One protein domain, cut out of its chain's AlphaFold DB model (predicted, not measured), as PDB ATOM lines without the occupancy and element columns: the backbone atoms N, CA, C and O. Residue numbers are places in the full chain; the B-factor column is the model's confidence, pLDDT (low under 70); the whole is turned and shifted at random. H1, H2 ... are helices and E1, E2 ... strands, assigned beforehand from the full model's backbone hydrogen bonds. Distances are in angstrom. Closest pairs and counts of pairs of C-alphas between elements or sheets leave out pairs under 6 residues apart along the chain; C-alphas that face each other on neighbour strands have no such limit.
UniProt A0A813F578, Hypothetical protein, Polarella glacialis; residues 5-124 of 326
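Overview. This is residues 5 to 124 of the 326 residues of the protein "Hypothetical protein" of Polarella glacialis (UniProt A0A813F578). A short hairpin, E1 and E2, lies near the middle, between the crossed helices H1 and H4 and small, outlying H2; H3 sits by the beginning of H1. The printed part has 120 residues, under half of them in named elements; the class is mostly helix, with helices holding 52 of the 58 residues in named elements, ordered H1 H2 E1 E2 H3 H4 along the chain. The whole is compact, radius of gyration of the C-alphas 15.7 A, spanning 48 by 35 by 23 A.

Arrangement. E1, residues 65 to 67, and E2, residues 79 to 81, are an antiparallel hairpin; N 67 and O 79, 2.9 A apart, are within hydrogen-bond range. H4, residues 103 to 122, touches H1, residues 5 to 22, with residues 106 to 114 alone, at a steep tilt of 58 degrees; the closest C-alphas, of Ala 13 and Ala 110, are 4.9 A apart. H3, residues 87 to 94, touches residues 5 to 6 of H1; the closest C-alphas, of Gly 5 and Ser 93, are 5.0 A apart. H2, residues 51 to 56, touches no helix. Every O i to N i+4 pair is within hydrogen-bond range in H2, H3 and H4, and 12 of 14 in H1.

Along the chain. H1, 25.5 A long, begins at C-alpha 5 (121.248, 158.047, 124.573). H4, 28.4 A, ends at C-alpha 122 (103.530, 165.592, 150.960).

Size, cuts and confidence. The printed part has no cut. The links H1 to H2 and E1 to E2 are long. Residues 70 to 78 are among those under pLDDT 70.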
ATOM      1  N   GLY A   5     122.503 157.787 125.282       75.06
ATOM      2  CA  GLY A   5     121.248 158.047 124.573       75.06
ATOM      3  C   GLY A   5     120.076 158.402 125.500       75.06
ATOM      4  O   GLY A   5     119.555 159.516 125.418       75.06
ATOM      5  N   PRO A   6     119.728 157.529 126.464       79.38
ATOM      6  CA  PRO A   6     118.686 157.804 127.454       79.38
ATOM      7  C   PRO A   6     118.928 159.080 128.282       79.38
ATOM      8  O   PRO A   6     117.994 159.837 128.540       79.38
ATOM      9  N   CYS A   7     120.183 159.383 128.639       81.88
ATOM     10  CA  CYS A   7     120.529 160.627 129.336       81.88
ATOM     11  C   CYS A   7     120.274 161.867 128.473       81.88
ATOM     12  O   CYS A   7     119.722 162.846 128.969       81.88
ATOM     13  N   ARG A   8     120.650 161.832 127.185       82.25
ATOM     14  CA  ARG A   8     120.426 162.944 126.242       82.25
ATOM     15  C   ARG A   8     118.938 163.177 125.995       82.25
ATOM     16  O   ARG A   8     118.525 164.330 125.933       82.25
ATOM     17  N   ILE A   9     118.145 162.106 125.924       81.75
ATOM     18  CA  ILE A   9     116.685 162.191 125.791       81.75
ATOM     19  C   ILE A   9     116.074 162.864 127.024       81.75
ATOM     20  O   ILE A   9     115.272 163.777 126.883       81.75
ATOM     21  N   MET A  10     116.471 162.465 128.234       85.50
ATOM     22  CA  MET A  10     115.888 162.992 129.474       85.50
ATOM     23  C   MET A  10     116.315 164.436 129.795       85.50
ATOM     24  O   MET A  10     115.580 165.174 130.456       85.50
ATOM     25  N   LEU A  11     117.503 164.844 129.338       87.44
ATOM     26  CA  LEU A  11     118.163 166.082 129.756       87.44
ATOM     27  C   LEU A  11     117.295 167.348 129.616       87.44
ATOM     28  O   LEU A  11     117.227 168.105 130.585       87.44
ATOM     29  N   PRO A  12     116.589 167.607 128.494       89.38
ATOM     30  CA  PRO A  12     115.798 168.827 128.356       89.38
ATOM     31  C   PRO A  12     114.663 168.931 129.382       89.38
ATOM     32  O   PRO A  12     114.386 170.027 129.868       89.38
ATOM     33  N   ALA A  13     114.000 167.815 129.702       90.06
ATOM     34  CA  ALA A  13     112.929 167.784 130.698       90.06
ATOM     35  C   ALA A  13     113.489 167.970 132.117       90.06
ATOM     36  O   ALA A  13     112.919 168.719 132.908       90.06
ATOM     37  N   TRP A  14     114.640 167.355 132.414       90.94
ATOM     38  CA  TRP A  14     115.322 167.525 133.699       90.94
ATOM     39  C   TRP A  14     115.767 168.970 133.936       90.94
ATOM     40  O   TRP A  14     115.552 169.494 135.023       90.94
ATOM     41  N   LEU A  15     116.339 169.636 132.926       92.25
ATOM     42  CA  LEU A  15     116.769 171.033 133.044       92.25
ATOM     43  C   LEU A  15     115.596 171.976 133.326       92.25
ATOM     44  O   LEU A  15     115.724 172.858 134.169       92.25
ATOM     45  N   GLN A  16     114.451 171.762 132.672       92.12
ATOM     46  CA  GLN A  16     113.243 172.541 132.945       92.12
ATOM     47  C   GLN A  16     112.758 172.331 134.386       92.12
ATOM     48  O   GLN A  16     112.564 173.297 135.119       92.12
ATOM     49  N   PHE A  17     112.613 171.072 134.806       92.75
ATOM     50  CA  PHE A  17     112.227 170.738 136.178       92.75
ATOM     51  C   PHE A  17     113.203 171.337 137.205       92.75
ATOM     52  O   PHE A  17     112.781 171.885 138.228       92.75
ATOM     53  N   ALA A  18     114.506 171.272 136.927       93.44
ATOM     54  CA  ALA A  18     115.533 171.787 137.817       93.44
ATOM     55  C   ALA A  18     115.515 173.312 137.917       93.44
ATOM     56  O   ALA A  18     115.658 173.842 139.017       93.44
ATOM     57  N   GLU A  19     115.293 174.023 136.811       93.50
ATOM     58  CA  GLU A  19     115.118 175.475 136.826       93.50
ATOM     59  C   GLU A  19     113.891 175.868 137.657       93.50
ATOM     60  O   GLU A  19     114.000 176.699 138.560       93.50
ATOM     61  N   GLU A  20     112.734 175.251 137.405       91.69
ATOM     62  CA  GLU A  20     111.490 175.551 138.126       91.69
ATOM     63  C   GLU A  20     111.613 175.279 139.633       91.69
ATOM     64  O   GLU A  20     111.135 176.073 140.448       91.69
ATOM     65  N   THR A  21     112.306 174.200 140.004       91.12
ATOM     66  CA  THR A  21     112.567 173.825 141.400       91.12
ATOM     67  C   THR A  21     113.558 174.783 142.063       91.12
ATOM     68  O   THR A  21     113.238 175.408 143.070       91.12
ATOM     69  N   ASN A  22     114.742 174.965 141.473       91.50
ATOM     70  CA  ASN A  22     115.839 175.712 142.097       91.50
ATOM     71  C   ASN A  22     115.596 177.233 142.120       91.50
ATOM     72  O   ASN A  22     116.183 177.930 142.942       91.50
ATOM     73  N   THR A  23     114.736 177.761 141.241       90.56
ATOM     74  CA  THR A  23     114.313 179.177 141.266       90.56
ATOM     75  C   THR A  23     113.108 179.435 142.176       90.56
ATOM     76  O   THR A  23     112.678 180.580 142.313       90.56
ATOM     77  N   GLY A  24     112.541 178.394 142.795       84.25
ATOM     78  CA  GLY A  24     111.379 178.508 143.678       84.25
ATOM     79  C   GLY A  24     110.050 178.768 142.960       84.25
ATOM     80  O   GLY A  24     109.062 179.104 143.618       84.25
ATOM     81  N   ARG A  25     109.983 178.612 141.627       88.25
ATOM     82  CA  ARG A  25     108.707 178.645 140.882       88.25
ATOM     83  C   ARG A  25     107.822 177.460 141.267       88.25
ATOM     84  O   ARG A  25     106.605 177.605 141.371       88.25
ATOM     85  N   LEU A  26     108.437 176.305 141.511       86.75
ATOM     86  CA  LEU A  26     107.764 175.095 141.954       86.75
ATOM     87  C   LEU A  26     107.706 175.049 143.485       86.75
ATOM     88  O   LEU A  26     108.617 174.554 144.144       86.75
ATOM     89  N   LYS A  27     106.613 175.562 144.054       85.75
ATOM     90  CA  LYS A  27     106.359 175.465 145.496       85.75
ATOM     91  C   LYS A  27     105.898 174.056 145.854       85.75
ATOM     92  O   LYS A  27     104.981 173.519 145.228       85.75
ATOM     93  N   MET A  28     106.531 173.472 146.862       86.56
ATOM     94  CA  MET A  28     106.142 172.187 147.431       86.56
ATOM     95  C   MET A  28     105.838 172.378 148.908       86.56
ATOM     96  O   MET A  28     106.559 173.086 149.609       86.56
ATOM     97  N   GLU A  29     104.763 171.747 149.358       84.25
ATOM     98  CA  GLU A  29     104.316 171.784 150.745       84.25
ATOM     99  C   GLU A  29     104.416 170.384 151.333       84.25
ATOM    100  O   GLU A  29     104.112 169.389 150.661       84.25
ATOM    101  N   ASP A  30     104.889 170.323 152.572       79.12
ATOM    102  CA  ASP A  30     104.990 169.091 153.340       79.12
ATOM    103  C   ASP A  30     103.612 168.642 153.868       79.12
ATOM    104  O   ASP A  30     102.589 169.288 153.626       79.12
ATOM    105  N   ALA A  31     103.562 167.523 154.592       73.81
ATOM    106  CA  ALA A  31     102.323 166.991 155.171       73.81
ATOM    107  C   ALA A  31     101.594 167.988 156.097       73.81
ATOM    108  O   ALA A  31     100.393 167.854 156.329       73.81
ATOM    109  N   ASN A  32     102.314 168.978 156.633       65.88
ATOM    110  CA  ASN A  32     101.800 169.991 157.551       65.88
ATOM    111  C   ASN A  32     101.427 171.303 156.830       65.88
ATOM    112  O   ASN A  32     101.087 172.282 157.497       65.88
ATOM    113  N   GLY A  33     101.522 171.355 155.496       73.44
ATOM    114  CA  GLY A  33     101.310 172.573 154.712       73.44
ATOM    115  C   GLY A  33     102.456 173.586 154.819       73.44
ATOM    116  O   GLY A  33     102.297 174.738 154.417       73.44
ATOM    117  N   ALA A  34     103.608 173.198 155.381       72.69
ATOM    118  CA  ALA A  34     104.775 174.069 155.461       72.69
ATOM    119  C   ALA A  34     105.561 174.033 154.138       72.69
ATOM    120  O   ALA A  34     105.681 172.966 153.526       72.69
ATOM    121  N   PRO A  35     106.137 175.165 153.690       80.06
ATOM    122  CA  PRO A  35     106.966 175.183 152.492       80.06
ATOM    123  C   PRO A  35     108.207 174.307 152.697       80.06
ATOM    124  O   PRO A  35     108.920 174.441 153.694       80.06
ATOM    125  N   ALA A  36     108.469 173.414 151.745       78.88
ATOM    126  CA  ALA A  36     109.622 172.526 151.759       78.88
ATOM    127  C   ALA A  36     110.698 173.002 150.776       78.88
ATOM    128  O   ALA A  36     110.422 173.224 149.596       78.88
ATOM    129  N   ASP A  37     111.942 173.086 151.252       80.31
ATOM    130  CA  ASP A  37     113.098 173.368 150.401       80.31
ATOM    131  C   ASP A  37     113.468 172.120 149.592       80.31
ATOM    132  O   ASP A  37     113.893 171.099 150.148       80.31
ATOM    133  N   VAL A  38     113.342 172.208 148.270       84.94
ATOM    134  CA  VAL A  38     113.675 171.127 147.337       84.94
ATOM    135  C   VAL A  38     114.696 171.633 146.332       84.94
ATOM    136  O   VAL A  38     114.599 172.756 145.847       84.94
ATOM    137  N   TRP A  39     115.678 170.787 146.026       88.44
ATOM    138  CA  TRP A  39     116.752 171.089 145.089       88.44
ATOM    139  C   TRP A  39     116.888 169.954 144.084       88.44
ATOM    140  O   TRP A  39     116.896 168.778 144.455       88.44
ATOM    141  N   ALA A  40     117.022 170.315 142.814       91.12
ATOM    142  CA  ALA A  40     117.290 169.389 141.727       91.12
ATOM    143  C   ALA A  40     118.744 169.554 141.275       91.12
ATOM    144  O   ALA A  40     119.173 170.646 140.894       91.12
ATOM    145  N   LEU A  41     119.502 168.460 141.320       90.44
ATOM    146  CA  LEU A  41     120.929 168.432 141.006       90.44
ATOM    147  C   LEU A  41     121.209 167.395 139.920       90.44
ATOM    148  O   LEU A  41     120.558 166.356 139.859       90.44
ATOM    149  N   GLN A  42     122.199 167.668 139.077       89.94
ATOM    150  CA  GLN A  42     122.691 166.725 138.079       89.94
ATOM    151  C   GLN A  42     124.161 166.416 138.357       89.94
ATOM    152  O   GLN A  42     124.954 167.324 138.584       89.94
ATOM    153  N   VAL A  43     124.523 165.135 138.294       88.12
ATOM    154  CA  VAL A  43     125.899 164.662 138.477       88.12
ATOM    155  C   VAL A  43     126.348 163.934 137.214       88.12
ATOM    156  O   VAL A  43     125.622 163.097 136.679       88.12
ATOM    157  N   ASN A  44     127.545 164.263 136.724       87.50
ATOM    158  CA  ASN A  44     128.173 163.557 135.612       87.50
ATOM    159  C   ASN A  44     129.100 162.459 136.154       87.50
ATOM    160  O   ASN A  44     130.126 162.763 136.756       87.50
ATOM    161  N   CYS A  45     128.748 161.199 135.902       85.88
ATOM    162  CA  CYS A  45     129.506 160.022 136.337       85.88
ATOM    163  C   CYS A  45     130.630 159.607 135.369       85.88
ATOM    164  O   CYS A  45     131.061 158.458 135.379       85.88
ATOM    165  N   GLY A  46     131.085 160.510 134.495       81.56
ATOM    166  CA  GLY A  46     132.244 160.266 133.639       81.56
ATOM    167  C   GLY A  46     133.552 160.121 134.436       81.56
ATOM    168  O   GLY A  46     133.661 160.662 135.540       81.56
ATOM    169  N   PRO A  47     134.568 159.442 133.871       73.56
ATOM    170  CA  PRO A  47     135.849 159.193 134.541       73.56
ATOM    171  C   PRO A  47     136.622 160.478 134.878       73.56
ATOM    172  O   PRO A  47     137.353 160.510 135.859       73.56
ATOM    173  N   GLU A  48     136.426 161.551 134.107       77.50
ATOM    174  CA  GLU A  48     137.033 162.873 134.340       77.50
ATOM    175  C   GLU A  48     136.177 163.789 135.240       77.50
ATOM    176  O   GLU A  48     136.535 164.940 135.475       77.50
ATOM    177  N   ALA A  49     135.027 163.305 135.719       81.50
ATOM    178  CA  ALA A  49     134.069 164.071 136.513       81.50
ATOM    179  C   ALA A  49     133.886 163.445 137.909       81.50
ATOM    180  O   ALA A  49     134.836 163.351 138.681       81.50
ATOM    181  N   PHE A  50     132.671 163.018 138.263       86.12
ATOM    182  CA  PHE A  50     132.326 162.522 139.600       86.12
ATOM    183  C   PHE A  50     132.272 160.987 139.675       86.12
ATOM    184  O   PHE A  50     131.433 160.433 140.383       86.12
ATOM    185  N   GLY A  51     133.161 160.288 138.963       83.62
ATOM    186  CA  GLY A  51     133.236 158.818 138.960       83.62
ATOM    187  C   GLY A  51     133.225 158.183 140.365       83.62
ATOM    188  O   GLY A  51     132.322 157.393 140.643       83.62
ATOM    189  N   PRO A  52     134.121 158.591 141.290       87.75
ATOM    190  CA  PRO A  52     134.170 158.030 142.645       87.75
ATOM    191  C   PRO A  52     132.875 158.217 143.451       87.75
ATOM    192  O   PRO A  52     132.479 157.335 144.207       87.75
ATOM    193  N   LEU A  53     132.179 159.347 143.271       86.50
ATOM    194  CA  LEU A  53     130.898 159.606 143.938       86.50
ATOM    195  C   LEU A  53     129.810 158.651 143.430       86.50
ATOM    196  O   LEU A  53     129.011 158.143 144.212       86.50
ATOM    197  N   CYS A  54     129.779 158.393 142.124       87.06
ATOM    198  CA  CYS A  54     128.804 157.482 141.533       87.06
ATOM    199  C   CYS A  54     129.062 156.017 141.923       87.06
ATOM    200  O   CYS A  54     128.109 155.245 142.045       87.06
ATOM    201  N   GLU A  55     130.322 155.648 142.173       87.31
ATOM    202  CA  GLU A  55     130.688 154.356 142.763       87.31
ATOM    203  C   GLU A  55     130.231 154.247 144.226       87.31
ATOM    204  O   GLU A  55     129.613 153.245 144.597       87.31
ATOM    205  N   GLU A  56     130.458 155.284 145.045       87.19
ATOM    206  CA  GLU A  56     130.005 155.318 146.446       87.19
ATOM    207  C   GLU A  56     128.475 155.207 146.549       87.19
ATOM    208  O   GLU A  56     127.950 154.422 147.346       87.19
ATOM    209  N   GLU A  57     127.756 155.941 145.698       83.56
ATOM    210  CA  GLU A  57     126.291 155.913 145.614       83.56
ATOM    211  C   GLU A  57     125.752 154.686 144.848       83.56
ATOM    212  O   GLU A  57     124.538 154.536 144.680       83.56
ATOM    213  N   ARG A  58     126.638 153.771 144.421       86.75
ATOM    214  CA  ARG A  58     126.319 152.496 143.754       86.75
ATOM    215  C   ARG A  58     125.409 152.655 142.534       86.75
ATOM    216  O   ARG A  58     124.478 151.864 142.356       86.75
ATOM    217  N   VAL A  59     125.664 153.651 141.690       84.75
ATOM    218  CA  VAL A  59     124.890 153.881 140.461       84.75
ATOM    219  C   VAL A  59     125.050 152.683 139.516       84.75
ATOM    220  O   VAL A  59     126.153 152.378 139.074       84.75
ATOM    221  N   GLN A  60     123.949 151.982 139.225       81.88
ATOM    222  CA  GLN A  60     123.959 150.733 138.438       81.88
ATOM    223  C   GLN A  60     123.654 150.956 136.948       81.88
ATOM    224  O   GLN A  60     123.860 150.063 136.128       81.88
ATOM    225  N   GLY A  61     123.129 152.125 136.584       81.88
ATOM    226  CA  GLY A  61     122.724 152.430 135.216       81.88
ATOM    227  C   GLY A  61     122.397 153.904 135.024       81.88
ATOM    228  O   GLY A  61     122.259 154.653 135.987       81.88
ATOM    229  N   PHE A  62     122.278 154.326 133.766       82.38
ATOM    230  CA  PHE A  62     122.045 155.722 133.410       82.38
ATOM    231  C   PHE A  62     120.831 155.881 132.477       82.38
ATOM    232  O   PHE A  62     120.685 155.090 131.542       82.38
ATOM    233  N   PRO A  63     120.006 156.930 132.659       85.25
ATOM    234  CA  PRO A  63     119.999 157.846 133.798       85.25
ATOM    235  C   PRO A  63     119.423 157.181 135.061       85.25
ATOM    236  O   PRO A  63     118.468 156.414 134.983       85.25
ATOM    237  N   GLN A  64     119.971 157.527 136.227       85.94
ATOM    238  CA  GLN A  64     119.430 157.143 137.532       85.94
ATOM    239  C   GLN A  64     118.997 158.405 138.274       85.94
ATOM    240  O   GLN A  64     119.793 159.328 138.439       85.94
ATOM    241  N   ILE A  65     117.745 158.442 138.731       87.25
ATOM    242  CA  ILE A  65     117.253 159.519 139.594       87.25
ATOM    243  C   ILE A  65     117.164 158.973 141.010       87.25
ATOM    244  O   ILE A  65     116.479 157.983 141.261       87.25
ATOM    245  N   ALA A  66     117.856 159.622 141.937       85.75
ATOM    246  CA  ALA A  66     117.799 159.299 143.350       85.75
ATOM    247  C   ALA A  66     117.220 160.486 144.122       85.75
ATOM    248  O   ALA A  66     117.626 161.634 143.941       85.75
ATOM    249  N   LEU A  67     116.239 160.198 144.972       82.75
ATOM    250  CA  LEU A  67     115.661 161.162 145.894       82.75
ATOM    251  C   LEU A  67     116.430 161.084 147.206       82.75
ATOM    252  O   LEU A  67     116.479 160.020 147.827       82.75
ATOM    253  N   TYR A  68     116.982 162.222 147.626       79.81
ATOM    254  CA  TYR A  68     117.748 162.371 148.857       79.81
ATOM    255  C   TYR A  68     116.876 163.046 149.923       79.81
ATOM    256  O   TYR A  68     116.690 164.264 149.893       79.81
ATOM    257  N   PRO A  69     116.278 162.287 150.860       71.00
ATOM    258  CA  PRO A  69     115.582 162.877 151.986       71.00
ATOM    259  C   PRO A  69     116.579 163.572 152.905       71.00
ATOM    260  O   PRO A  69     117.541 162.957 153.365       71.00
ATOM    261  N   ARG A  70     116.304 164.822 153.275       64.25
ATOM    262  CA  ARG A  70     116.988 165.445 154.406       64.25
ATOM    263  C   ARG A  70     116.374 164.911 155.705       64.25
ATOM    264  O   ARG A  70     115.496 165.548 156.277       64.25
ATOM    265  N   THR A  71     116.794 163.731 156.163       54.81
ATOM    266  CA  THR A  71     116.410 163.238 157.496       54.81
ATOM    267  C   THR A  71     117.347 163.745 158.579       54.81
ATOM    268  O   THR A  71     118.495 164.128 158.346       54.81
ATOM    269  N   VAL A  72     116.826 163.758 159.805       48.16
ATOM    270  CA  VAL A  72     117.579 164.144 160.998       48.16
ATOM    271  C   VAL A  72     118.620 163.077 161.379       48.16
ATOM    272  O   VAL A  72     119.669 163.402 161.935       48.16
ATOM    273  N   LEU A  73     118.337 161.822 161.024       43.56
ATOM    274  CA  LEU A  73     119.136 160.633 161.307       43.56
ATOM    275  C   LEU A  73     119.950 160.199 160.072       43.56
ATOM    276  O   LEU A  73     119.559 160.507 158.947       43.56
ATOM    277  N   GLN A  74     121.079 159.530 160.349       47.62
ATOM    278  CA  GLN A  74     122.088 158.888 159.478       47.62
ATOM    279  C   GLN A  74     121.642 158.560 158.038       47.62
ATOM    280  O   GLN A  74     120.505 158.132 157.870       47.62
ATOM    281  N   LYS A  75     122.559 158.725 157.049       48.91
ATOM    282  CA  LYS A  75     122.391 158.519 155.580       48.91
ATOM    283  C   LYS A  75     121.012 157.935 155.250       48.91
ATOM    284  O   LYS A  75     120.842 156.715 155.244       48.91
ATOM    285  N   ALA A  76     120.027 158.815 155.051       54.31
ATOM    286  CA  ALA A  76     118.679 158.407 154.693       54.31
ATOM    287  C   ALA A  76     118.768 157.426 153.522       54.31
ATOM    288  O   ALA A  76     119.528 157.660 152.585       54.31
ATOM    289  N   LYS A  77     118.014 156.326 153.555       59.41
ATOM    290  CA  LYS A  77     117.986 155.403 152.422       59.41
ATOM    291  C   LYS A  77     117.435 156.165 151.214       59.41
ATOM    292  O   LYS A  77     116.243 156.468 151.171       59.41
ATOM    293  N   HIS A  78     118.309 156.528 150.274       68.88
ATOM    294  CA  HIS A  78     117.907 157.231 149.063       68.88
ATOM    295  C   HIS A  78     116.958 156.339 148.269       68.88
ATOM    296  O   HIS A  78     117.174 155.128 148.142       68.88
ATOM    297  N   GLN A  79     115.880 156.930 147.766       75.06
ATOM    298  CA  GLN A  79     114.931 156.204 146.936       75.06
ATOM    299  C   GLN A  79     115.348 156.370 145.481       75.06
ATOM    300  O   GLN A  79     115.323 157.477 144.947       75.06
ATOM    301  N   VAL A  80     115.726 155.264 144.848       78.81
ATOM    302  CA  VAL A  80     116.009 155.241 143.415       78.81
ATOM    303  C   VAL A  80     114.690 155.141 142.655       78.81
ATOM    304  O   VAL A  80     113.863 154.268 142.927       78.81
ATOM    305  N   LEU A  81     114.485 156.055 141.715       75.88
ATOM    306  CA  LEU A  81     113.367 156.050 140.786       75.88
ATOM    307  C   LEU A  81     113.799 155.328 139.513       75.88
ATOM    308  O   LEU A  81     114.682 155.788 138.789       75.88
ATOM    309  N   ASN A  82     113.150 154.202 139.235       70.62
ATOM    310  CA  ASN A  82     113.369 153.463 138.000       70.62
ATOM    311  C   ASN A  82     112.615 154.149 136.861       70.62
ATOM    312  O   ASN A  82     111.391 154.281 136.917       70.62
ATOM    313  N   ILE A  83     113.343 154.559 135.825       70.56
ATOM    314  CA  ILE A  83     112.771 155.148 134.614       70.56
ATOM    315  C   ILE A  83     112.981 154.169 133.470       70.56
ATOM    316  O   ILE A  83     114.112 153.825 133.133       70.56
ATOM    317  N   ALA A  84     111.878 153.727 132.875       68.81
ATOM    318  CA  ALA A  84     111.899 152.891 131.688       68.81
ATOM    319  C   ALA A  84     111.654 153.760 130.453       68.81
ATOM    320  O   ALA A  84     110.642 154.455 130.364       68.81
ATOM    321  N   PHE A  85     112.570 153.696 129.488       71.50
ATOM    322  CA  PHE A  85     112.355 154.272 128.166       71.50
ATOM    323  C   PHE A  85     111.853 153.181 127.207       71.50
ATOM    324  O   PHE A  85     112.326 152.045 127.278       71.50
ATOM    325  N   PRO A  86     110.918 153.498 126.296       73.81
ATOM    326  CA  PRO A  86     110.502 152.577 125.244       73.81
ATOM    327  C   PRO A  86     111.691 152.075 124.407       73.81
ATOM    328  O   PRO A  86     112.550 152.860 123.999       73.81
ATOM    329  N   ILE A  87     111.732 150.766 124.123       74.12
ATOM    330  CA  ILE A  87     112.857 150.098 123.437       74.12
ATOM    331  C   ILE A  87     113.147 150.733 122.070       74.12
ATOM    332  O   ILE A  87     114.304 150.922 121.708       74.12
ATOM    333  N   ASN A  88     112.105 151.112 121.329       72.56
ATOM    334  CA  ASN A  88     112.223 151.788 120.036       72.56
ATOM    335  C   ASN A  88     112.987 153.120 120.134       72.56
ATOM    336  O   ASN A  88     113.838 153.395 119.292       72.56
ATOM    337  N   ILE A  89     112.735 153.917 121.176       72.25
ATOM    338  CA  ILE A  89     113.418 155.199 121.402       72.25
ATOM    339  C   ILE A  89     114.883 154.964 121.791       72.25
ATOM    340  O   ILE A  89     115.776 155.639 121.276       72.25
ATOM    341  N   ILE A  90     115.139 153.978 122.660       73.25
ATOM    342  CA  ILE A  90     116.502 153.583 123.047       73.25
ATOM    343  C   ILE A  90     117.296 153.159 121.804       73.25
ATOM    344  O   ILE A  90     118.415 153.627 121.600       73.25
ATOM    345  N   MET A  91     116.701 152.323 120.952       73.62
ATOM    346  CA  MET A  91     117.330 151.800 119.740       73.62
ATOM    347  C   MET A  91     117.630 152.907 118.721       73.62
ATOM    348  O   MET A  91     118.748 152.967 118.214       73.62
ATOM    349  N   MET A  92     116.695 153.837 118.486       72.50
ATOM    350  CA  MET A  92     116.938 155.013 117.633       72.50
ATOM    351  C   MET A  92     118.085 155.880 118.168       72.50
ATOM    352  O   MET A  92     118.964 156.287 117.410       72.50
ATOM    353  N   SER A  93     118.128 156.103 119.483       72.00
ATOM    354  CA  SER A  93     119.190 156.887 120.113       72.00
ATOM    355  C   SER A  93     120.563 156.202 120.043       72.00
ATOM    356  O   SER A  93     121.574 156.865 119.806       72.00
ATOM    357  N   MET A  94     120.615 154.871 120.181       69.31
ATOM    358  CA  MET A  94     121.846 154.080 120.015       69.31
ATOM    359  C   MET A  94     122.375 154.099 118.578       69.31
ATOM    360  O   MET A  94     123.586 154.046 118.375       69.31
ATOM    361  N   MET A  95     121.487 154.228 117.590       74.12
ATOM    362  CA  MET A  95     121.844 154.388 116.175       74.12
ATOM    363  C   MET A  95     122.350 155.800 115.830       74.12
ATOM    364  O   MET A  95     122.584 156.095 114.662       74.12
ATOM    365  N   GLY A  96     122.530 156.681 116.823       66.94
ATOM    366  CA  GLY A  96     123.023 158.044 116.620       66.94
ATOM    367  C   GLY A  96     121.986 158.997 116.025       66.94
ATOM    368  O   GLY A  96     122.335 160.115 115.656       66.94
ATOM    369  N   VAL A  97     120.719 158.580 115.946       70.06
ATOM    370  CA  VAL A  97     119.619 159.463 115.562       70.06
ATOM    371  C   VAL A  97     119.324 160.372 116.751       70.06
ATOM    372  O   VAL A  97     118.943 159.897 117.825       70.06
ATOM    373  N   ASP A  98     119.511 161.682 116.581       64.50
ATOM    374  CA  ASP A  98     119.123 162.668 117.590       64.50
ATOM    375  C   ASP A  98     117.590 162.694 117.691       64.50
ATOM    376  O   ASP A  98     116.888 163.365 116.933       64.50
ATOM    377  N   VAL A  99     117.058 161.924 118.642       68.62
ATOM    378  CA  VAL A  99     115.634 161.927 118.981       68.62
ATOM    379  C   VAL A  99     115.332 163.224 119.729       68.62
ATOM    380  O   VAL A  99     115.503 163.317 120.945       68.62
ATOM    381  N   GLN A 100     114.894 164.247 118.999       68.12
ATOM    382  CA  GLN A 100     114.338 165.448 119.615       68.12
ATOM    383  C   GLN A 100     112.941 165.132 120.148       68.12
ATOM    384  O   GLN A 100     112.035 164.783 119.392       68.12
ATOM    385  N   MET A 101     112.762 165.242 121.465       70.12
ATOM    386  CA  MET A 101     111.440 165.080 122.063       70.12
ATOM    387  C   MET A 101     110.525 166.232 121.629       70.12
ATOM    388  O   MET A 101     110.929 167.395 121.743       70.12
ATOM    389  N   PRO A 102     109.282 165.944 121.197       82.00
ATOM    390  CA  PRO A 102     108.272 166.973 121.008       82.00
ATOM    391  C   PRO A 102     108.105 167.807 122.280       82.00
ATOM    392  O   PRO A 102     108.199 167.280 123.393       82.00
ATOM    393  N   VAL A 103     107.816 169.099 122.119       85.00
ATOM    394  CA  VAL A 103     107.662 170.046 123.240       85.00
ATOM    395  C   VAL A 103     106.650 169.535 124.273       85.00
ATOM    396  O   VAL A 103     106.898 169.626 125.472       85.00
ATOM    397  N   GLU A 104     105.560 168.922 123.810       85.19
ATOM    398  CA  GLU A 104     104.518 168.365 124.675       85.19
ATOM    399  C   GLU A 104     105.034 167.209 125.543       85.19
ATOM    400  O   GLU A 104     104.812 167.181 126.751       85.19
ATOM    401  N   VAL A 105     105.815 166.297 124.956       82.88
ATOM    402  CA  VAL A 105     106.401 165.149 125.667       82.88
ATOM    403  C   VAL A 105     107.431 165.619 126.694       82.88
ATOM    404  O   VAL A 105     107.465 165.117 127.818       82.88
ATOM    405  N   LYS A 106     108.238 166.633 126.346       85.44
ATOM    406  CA  LYS A 106     109.173 167.273 127.284       85.44
ATOM    407  C   LYS A 106     108.428 167.836 128.499       85.44
ATOM    408  O   LYS A 106     108.847 167.589 129.630       85.44
ATOM    409  N   LYS A 107     107.334 168.568 128.267       87.50
ATOM    410  CA  LYS A 107     106.532 169.184 129.332       87.50
ATOM    411  C   LYS A 107     105.881 168.128 130.227       87.50
ATOM    412  O   LYS A 107     105.990 168.227 131.443       87.50
ATOM    413  N   GLN A 108     105.289 167.087 129.642       87.75
ATOM    414  CA  GLN A 108     104.694 165.971 130.389       87.75
ATOM    415  C   GLN A 108     105.718 165.244 131.273       87.75
ATOM    416  O   GLN A 108     105.419 164.882 132.413       87.75
ATOM    417  N   MET A 109     106.942 165.054 130.777       87.25
ATOM    418  CA  MET A 109     108.017 164.434 131.552       87.25
ATOM    419  C   MET A 109     108.475 165.328 132.716       87.25
ATOM    420  O   MET A 109     108.645 164.828 133.827       87.25
ATOM    421  N   ALA A 110     108.621 166.640 132.495       88.62
ATOM    422  CA  ALA A 110     108.947 167.593 133.559       88.62
ATOM    423  C   ALA A 110     107.849 167.644 134.641       88.62
ATOM    424  O   ALA A 110     108.153 167.569 135.833       88.62
ATOM    425  N   GLU A 111     106.577 167.667 134.233       90.06
ATOM    426  CA  GLU A 111     105.422 167.608 135.140       90.06
ATOM    427  C   GLU A 111     105.420 166.304 135.956       90.06
ATOM    428  O   GLU A 111     105.165 166.316 137.156       90.06
ATOM    429  N   SER A 112     105.790 165.176 135.341       88.38
ATOM    430  CA  SER A 112     105.890 163.883 136.034       88.38
ATOM    431  C   SER A 112     106.974 163.883 137.121       88.38
ATOM    432  O   SER A 112     106.774 163.306 138.194       88.38
ATOM    433  N   PHE A 113     108.112 164.550 136.884       88.94
ATOM    434  CA  PHE A 113     109.131 164.758 137.920       88.94
ATOM    435  C   PHE A 113     108.604 165.638 139.055       88.94
ATOM    436  O   PHE A 113     108.781 165.290 140.227       88.94
ATOM    437  N   ALA A 114     107.910 166.727 138.716       89.31
ATOM    438  CA  ALA A 114     107.299 167.626 139.690       89.31
ATOM    439  C   ALA A 114     106.255 166.910 140.559       89.31
ATOM    440  O   ALA A 114     106.315 167.012 141.783       89.31
ATOM    441  N   GLU A 115     105.356 166.131 139.962       89.38
ATOM    442  CA  GLU A 115     104.351 165.343 140.683       89.38
ATOM    443  C   GLU A 115     104.993 164.318 141.619       89.38
ATOM    444  O   GLU A 115     104.611 164.211 142.787       89.38
ATOM    445  N   LYS A 116     106.027 163.603 141.159       86.31
ATOM    446  CA  LYS A 116     106.720 162.629 142.012       86.31
ATOM    447  C   LYS A 116     107.430 163.300 143.190       86.31
ATOM    448  O   LYS A 116     107.398 162.769 144.305       86.31
ATOM    449  N   ALA A 117     108.047 164.459 142.958       85.31
ATOM    450  CA  ALA A 117     108.664 165.256 144.009       85.31
ATOM    451  C   ALA A 117     107.613 165.760 145.014       85.31
ATOM    452  O   ALA A 117     107.765 165.516 146.211       85.31
ATOM    453  N   ARG A 118     106.501 166.341 144.537       87.62
ATOM    454  CA  ARG A 118     105.372 166.793 145.371       87.62
ATOM    455  C   ARG A 118     104.808 165.657 146.222       87.62
ATOM    456  O   ARG A 118     104.653 165.837 147.424       87.62
ATOM    457  N   ALA A 119     104.547 164.489 145.637       85.62
ATOM    458  CA  ALA A 119     104.032 163.328 146.366       85.62
ATOM    459  C   ALA A 119     104.987 162.893 147.491       85.62
ATOM    460  O   ALA A 119     104.566 162.690 148.625       85.62
ATOM    461  N   THR A 120     106.290 162.850 147.200       80.44
ATOM    462  CA  THR A 120     107.315 162.476 148.187       80.44
ATOM    463  C   THR A 120     107.430 163.493 149.327       80.44
ATOM    464  O   THR A 120     107.721 163.119 150.461       80.44
ATOM    465  N   VAL A 121     107.245 164.783 149.037       80.38
ATOM    466  CA  VAL A 121     107.280 165.856 150.042       80.38
ATOM    467  C   VAL A 121     106.006 165.855 150.892       80.38
ATOM    468  O   VAL A 121     106.104 165.963 152.111       80.38
ATOM    469  N   ARG A 122     104.835 165.650 150.277       82.19
ATOM    470  CA  ARG A 122     103.530 165.592 150.960       82.19
ATOM    471  C   ARG A 122     103.427 164.477 151.992       82.19
ATOM    472  O   ARG A 122     102.694 164.621 152.958       82.19
ATOM    473  N   GLU A 123     104.142 163.374 151.804       72.12
ATOM    474  CA  GLU A 123     104.180 162.273 152.776       72.12
ATOM    475  C   GLU A 123     105.097 162.560 153.979       72.12
ATOM    476  O   GLU A 123     105.196 161.742 154.894       72.12
ATOM    477  N   ARG A 124     105.808 163.696 153.997       67.94
ATOM    478  CA  ARG A 124     106.805 163.996 155.028       67.94
ATOM    479  C   ARG A 124     106.333 165.090 155.962       67.94
ATOM    480  O   ARG A 124     105.898 166.148 155.530       67.94
TER     481      ARG A 124